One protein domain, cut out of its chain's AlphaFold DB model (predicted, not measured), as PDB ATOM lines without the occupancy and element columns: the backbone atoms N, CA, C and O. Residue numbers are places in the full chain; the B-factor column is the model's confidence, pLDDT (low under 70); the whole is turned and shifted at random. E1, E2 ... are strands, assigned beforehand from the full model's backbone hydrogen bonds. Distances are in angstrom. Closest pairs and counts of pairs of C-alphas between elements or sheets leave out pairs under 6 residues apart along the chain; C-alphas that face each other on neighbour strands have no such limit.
ATOM      1  N   GLN A   2       7.954 -28.892  51.605       83.75
ATOM      2  CA  GLN A   2       7.090 -29.293  52.723       83.75
ATOM      3  C   GLN A   2       5.628 -29.248  52.263       83.75
ATOM      4  O   GLN A   2       5.275 -28.398  51.451       83.75
ATOM      5  N   SER A   3       4.782 -30.131  52.796       80.06
ATOM      6  CA  SER A   3       3.327 -30.152  52.563       80.06
ATOM      7  C   SER A   3       2.543 -29.159  53.437       80.06
ATOM      8  O   SER A   3       1.314 -29.152  53.426       80.06
ATOM      9  N   GLY A   4       3.239 -28.341  54.228       79.62
ATOM     10  CA  GLY A   4       2.630 -27.382  55.138       79.62
ATOM     11  C   GLY A   4       1.979 -26.228  54.381       79.62
ATOM     12  O   GLY A   4       2.615 -25.577  53.560       79.62
ATOM     13  N   ILE A   5       0.733 -25.929  54.743       77.94
ATOM     14  CA  ILE A   5      -0.062 -24.819  54.203       77.94
ATOM     15  C   ILE A   5       0.042 -23.500  55.026       77.94
ATOM     16  O   ILE A   5      -0.494 -22.491  54.579       77.94
ATOM     17  N   PRO A   6       0.697 -23.388  56.211       78.44
ATOM     18  CA  PRO A   6       0.539 -22.177  57.030       78.44
ATOM     19  C   PRO A   6       1.128 -20.918  56.375       78.44
ATOM     20  O   PRO A   6       0.617 -19.824  56.600       78.44
ATOM     21  N   ASN A   7       2.142 -21.067  55.517       77.12
ATOM     22  CA  ASN A   7       2.796 -19.939  54.852       77.12
ATOM     23  C   ASN A   7       1.972 -19.328  53.705       77.12
ATOM     24  O   ASN A   7       2.321 -18.245  53.249       77.12
ATOM     25  N   SER A   8       0.890 -19.969  53.244       77.06
ATOM     26  CA  SER A   8       0.051 -19.445  52.152       77.06
ATOM     27  C   SER A   8      -1.112 -18.566  52.623       77.06
ATOM     28  O   SER A   8      -1.908 -18.127  51.801       77.06
ATOM     29  N   ARG A   9      -1.245 -18.320  53.933       81.00
ATOM     30  CA  ARG A   9      -2.371 -17.562  54.515       81.00
ATOM     31  C   ARG A   9      -2.180 -16.045  54.527       81.00
ATOM     32  O   ARG A   9      -3.123 -15.339  54.857       81.00
ATOM     33  N   LYS A  10      -0.973 -15.556  54.239       85.94
ATOM     34  CA  LYS A  10      -0.642 -14.127  54.276       85.94
ATOM     35  C   LYS A  10      -0.355 -13.610  52.878       85.94
ATOM     36  O   LYS A  10       0.269 -14.302  52.074       85.94
ATOM     37  N   TRP A  11      -0.753 -12.372  52.626       88.88
ATOM     38  CA  TRP A  11      -0.376 -11.632  51.432       88.88
ATOM     39  C   TRP A  11       1.051 -11.124  51.582       88.88
ATOM     40  O   TRP A  11       1.432 -10.623  52.637       88.88
ATOM     41  N   ILE A  12       1.859 -11.267  50.536       89.12
ATOM     42  CA  ILE A  12       3.254 -10.835  50.554       89.12
ATOM     43  C   ILE A  12       3.456  -9.836  49.425       89.12
ATOM     44  O   ILE A  12       3.193 -10.137  48.263       89.12
ATOM     45  N   LEU A  13       3.943  -8.651  49.781       89.38
ATOM     46  CA  LEU A  13       4.412  -7.656  48.832       89.38
ATOM     47  C   LEU A  13       5.935  -7.752  48.761       89.38
ATOM     48  O   LEU A  13       6.634  -7.500  49.748       89.38
ATOM     49  N   GLU A  14       6.435  -8.114  47.583       88.38
ATOM     50  CA  GLU A  14       7.863  -8.180  47.275       88.38
ATOM     51  C   GLU A  14       8.199  -7.161  46.185       88.38
ATOM     52  O   GLU A  14       7.444  -6.976  45.228       88.38
ATOM     53  N   TYR A  15       9.340  -6.489  46.326       85.38
ATOM     54  CA  TYR A  15       9.831  -5.585  45.291       85.38
ATOM     55  C   TYR A  15      10.532  -6.375  44.189       85.38
ATOM     56  O   TYR A  15      11.259  -7.336  44.449       85.38
ATOM     57  N   VAL A  16      10.381  -5.921  42.944       81.25
ATOM     58  CA  VAL A  16      11.180  -6.446  41.835       81.25
ATOM     59  C   VAL A  16      12.644  -6.090  42.093       81.25
ATOM     60  O   VAL A  16      13.007  -4.918  42.188       81.25
ATOM     61  N   SER A  17      13.494  -7.108  42.233       75.12
ATOM     62  CA  SER A  17      14.926  -6.909  42.453       75.12
ATOM     63  C   SER A  17      15.567  -6.311  41.201       75.12
ATOM     64  O   SER A  17      15.769  -7.007  40.211       75.12
ATOM     65  N   THR A  18      15.924  -5.029  41.256       73.69
ATOM     66  CA  THR A  18      16.576  -4.301  40.152       73.69
ATOM     67  C   THR A  18      18.104  -4.404  40.164       73.69
ATOM     68  O   THR A  18      18.764  -3.960  39.228       73.69
ATOM     69  N   GLY A  19      18.696  -4.983  41.214       72.88
ATOM     70  CA  GLY A  19      20.149  -5.106  41.342       72.88
ATOM     71  C   GLY A  19      20.722  -6.263  40.519       72.88
ATOM     72  O   GLY A  19      20.291  -7.406  40.676       72.88
ATOM     73  N   GLN A  20      21.742  -5.990  39.695       76.62
ATOM     74  CA  GLN A  20      22.573  -7.038  39.093       76.62
ATOM     75  C   GLN A  20      23.303  -7.815  40.192       76.62
ATOM     76  O   GLN A  20      23.980  -7.224  41.034       76.62
ATOM     77  N   ARG A  21      23.178  -9.144  40.153       82.44
ATOM     78  CA  ARG A  21      23.993 -10.059  40.956       82.44
ATOM     79  C   ARG A  21      25.375 -10.145  40.319       82.44
ATOM     80  O   ARG A  21      25.474 -10.537  39.157       82.44
ATOM     81  N   LYS A  22      26.418  -9.764  41.055       83.88
ATOM     82  CA  LYS A  22      27.815  -9.881  40.617       83.88
ATOM     83  C   LYS A  22      28.575 -10.793  41.566       83.88
ATOM     84  O   LYS A  22      28.328 -10.793  42.768       83.88
ATOM     85  N   THR A  23      29.484 -11.578  41.012       85.81
ATOM     86  CA  THR A  23      30.385 -12.413  41.804       85.81
ATOM     87  C   THR A  23      31.586 -11.574  42.219       85.81
ATOM     88  O   THR A  23      32.197 -10.916  41.378       85.81
ATOM     89  N   ASP A  24      31.903 -11.575  43.509       86.00
ATOM     90  CA  ASP A  24      33.098 -10.931  44.039       86.00
ATOM     91  C   ASP A  24      34.370 -11.657  43.550       86.00
ATOM     92  O   ASP A  24      34.436 -12.884  43.665       86.00
ATOM     93  N   PRO A  25      35.386 -10.948  43.019       87.12
ATOM     94  CA  PRO A  25      36.594 -11.579  42.483       87.12
ATOM     95  C   PRO A  25      37.486 -12.260  43.528       87.12
ATOM     96  O   PRO A  25      38.291 -13.109  43.158       87.12
ATOM     97  N   LEU A  26      37.393 -11.867  44.803       89.56
ATOM     98  CA  LEU A  26      38.296 -12.334  45.853       89.56
ATOM     99  C   LEU A  26      37.723 -13.551  46.585       89.56
ATOM    100  O   LEU A  26      38.374 -14.589  46.665       89.56
ATOM    101  N   MET A  27      36.505 -13.417  47.113       93.19
ATOM    102  CA  MET A  27      35.848 -14.431  47.946       93.19
ATOM    103  C   MET A  27      34.763 -15.218  47.201       93.19
ATOM    104  O   MET A  27      34.238 -16.195  47.733       93.19
ATOM    105  N   GLY A  28      34.379 -14.796  45.992       88.12
ATOM    106  CA  GLY A  28      33.345 -15.469  45.200       88.12
ATOM    107  C   GLY A  28      31.913 -15.244  45.697       88.12
ATOM    108  O   GLY A  28      30.987 -15.915  45.242       88.12
ATOM    109  N   TRP A  29      31.689 -14.319  46.634       90.88
ATOM    110  CA  TRP A  29      30.352 -14.032  47.154       90.88
ATOM    111  C   TRP A  29      29.490 -13.293  46.135       90.88
ATOM    112  O   TRP A  29      29.967 -12.457  45.371       90.88
ATOM    113  N   THR A  30      28.188 -13.581  46.131       85.50
ATOM    114  CA  THR A  30      27.236 -12.861  45.283       85.50
ATOM    115  C   THR A  30      26.870 -11.532  45.935       85.50
ATOM    116  O   THR A  30      26.096 -11.495  46.892       85.50
ATOM    117  N   SER A  31      27.406 -10.434  45.409       79.38
ATOM    118  CA  SER A  31      27.027  -9.082  45.803       79.38
ATOM    119  C   SER A  31      25.851  -8.583  44.961       79.38
ATOM    120  O   SER A  31      25.671  -8.950  43.794       79.38
ATOM    121  N   VAL A  32      25.002  -7.766  45.580       83.50
ATOM    122  CA  VAL A  32      23.842  -7.136  44.942       83.50
ATOM    123  C   VAL A  32      23.858  -5.656  45.292       83.50
ATOM    124  O   VAL A  32      23.948  -5.298  46.460       83.50
ATOM    125  N   ASN A  33      23.717  -4.795  44.284       81.12
ATOM    126  CA  ASN A  33      23.795  -3.335  44.447       81.12
ATOM    127  C   ASN A  33      22.487  -2.682  44.940       81.12
ATOM    128  O   ASN A  33      22.388  -1.461  44.979       81.12
ATOM    129  N   SER A  34      21.458  -3.470  45.260       80.31
ATOM    130  CA  SER A  34      20.138  -2.974  45.660       80.31
ATOM    131  C   SER A  34      19.576  -3.781  46.825       80.31
ATOM    132  O   SER A  34      19.434  -5.001  46.742       80.31
ATOM    133  N   THR A  35      19.209  -3.085  47.900       81.56
ATOM    134  CA  THR A  35      18.611  -3.678  49.108       81.56
ATOM    135  C   THR A  35      17.123  -3.980  48.932       81.56
ATOM    136  O   THR A  35      16.564  -4.789  49.666       81.56
ATOM    137  N   LEU A  36      16.465  -3.375  47.936       82.12
ATOM    138  CA  LEU A  36      15.017  -3.503  47.738       82.12
ATOM    139  C   LEU A  36      14.580  -4.957  47.522       82.12
ATOM    140  O   LEU A  36      13.517  -5.346  47.992       82.12
ATOM    141  N   GLY A  37      15.429  -5.785  46.903       78.50
ATOM    142  CA  GLY A  37      15.158  -7.213  46.705       78.50
ATOM    143  C   GLY A  37      15.137  -8.052  47.992       78.50
ATOM    144  O   GLY A  37      14.749  -9.216  47.943       78.50
ATOM    145  N   GLN A  38      15.553  -7.495  49.133       82.25
ATOM    146  CA  GLN A  38      15.510  -8.164  50.438       82.25
ATOM    147  C   GLN A  38      14.246  -7.813  51.237       82.25
ATOM    148  O   GLN A  38      13.922  -8.497  52.206       82.25
ATOM    149  N   VAL A  39      13.523  -6.758  50.846       87.00
ATOM    150  CA  VAL A  39      12.356  -6.271  51.587       87.00
ATOM    151  C   VAL A  39      11.128  -7.096  51.214       87.00
ATOM    152  O   VAL A  39      10.664  -7.062  50.074       87.00
ATOM    153  N   LYS A  40      10.578  -7.801  52.206       88.56
ATOM    154  CA  LYS A  40       9.310  -8.530  52.110       88.56
ATOM    155  C   LYS A  40       8.360  -8.011  53.176       88.56
ATOM    156  O   LYS A  40       8.710  -7.991  54.354       88.56
ATOM    157  N   LEU A  41       7.174  -7.587  52.759       89.06
ATOM    158  CA  LEU A  41       6.138  -7.094  53.663       89.06
ATOM    159  C   LEU A  41       4.975  -8.077  53.664       89.06
ATOM    160  O   LEU A  41       4.493  -8.461  52.601       89.06
ATOM    161  N   SER A  42       4.549  -8.495  54.853       90.44
ATOM    162  CA  SER A  42       3.421  -9.407  55.034       90.44
ATOM    163  C   SER A  42       2.178  -8.634  55.457       90.44
ATOM    164  O   SER A  42       2.248  -7.819  56.372       90.44
ATOM    165  N   PHE A  43       1.052  -8.931  54.819       90.69
ATOM    166  CA  PHE A  43      -0.259  -8.343  55.071       90.69
ATOM    167  C   PHE A  43      -1.298  -9.447  55.273       90.69
ATOM    168  O   PHE A  43      -1.134 -10.564  54.771       90.69
ATOM    169  N   ASP A  44      -2.369  -9.133  55.996       87.88
ATOM    170  CA  ASP A  44      -3.469 -10.075  56.222       87.88
ATOM    171  C   ASP A  44      -4.507 -10.015  55.089       87.88
ATOM    172  O   ASP A  44      -5.058 -11.049  54.711       87.88
TER     173      ASP A  44
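AT A GLANCE: This is residues 2 to 44 of the 84 residues of the protein "ETC complex I subunit" of Gammaproteobacteria bacterium (UniProt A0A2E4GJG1). With little regular structure, this is a long, flat ribbon: it runs out through E1 and E2, folds back and returns through E3 and E4, while residues 2 to 8 stick out as a free tail before E1. The printed part has 43 residues, 14 of them in four named strands, E1 to E4 in order, with no named helix; the class is all strand. E1 - E4 and E2 - E3 are two antiparallel sheets. It is extended, radius of gyration of the C-alphas 15.0 A, spanning 41 by 23 by 10 A.

HOW THE PARTS SIT: After the free residues 2 to 8, look at E1, residues 11 to 14, antiparallel to E4, residues 40 to 43, at 156 degrees; N 11 and O 43 are within hydrogen-bond range at 2.8 A. Next find the hairpin of E2, residues 21 to 23, and E3, residues 30 to 32, antiparallel at 141 degrees; N 31 and O 22 are within range at 2.8 A. E1 and E2 are apart, as are E3 and E4.

IN THESE COORDINATES: Find C-alpha 11 at (-0.376, -11.632, 51.432); E1 runs 9.9 A from there. E2 covers 6.9 A and E3 6.7 A. E4 runs 10.0 A to C-alpha 43 at (-0.259, -8.343, 55.071).

THE WHOLE: The farthest C-alphas, Leu 26 and Asp 44, are 43.1 A apart. The printed part has no cut, its three links between strands are short, and no printed residue is under 70 in pLDDT.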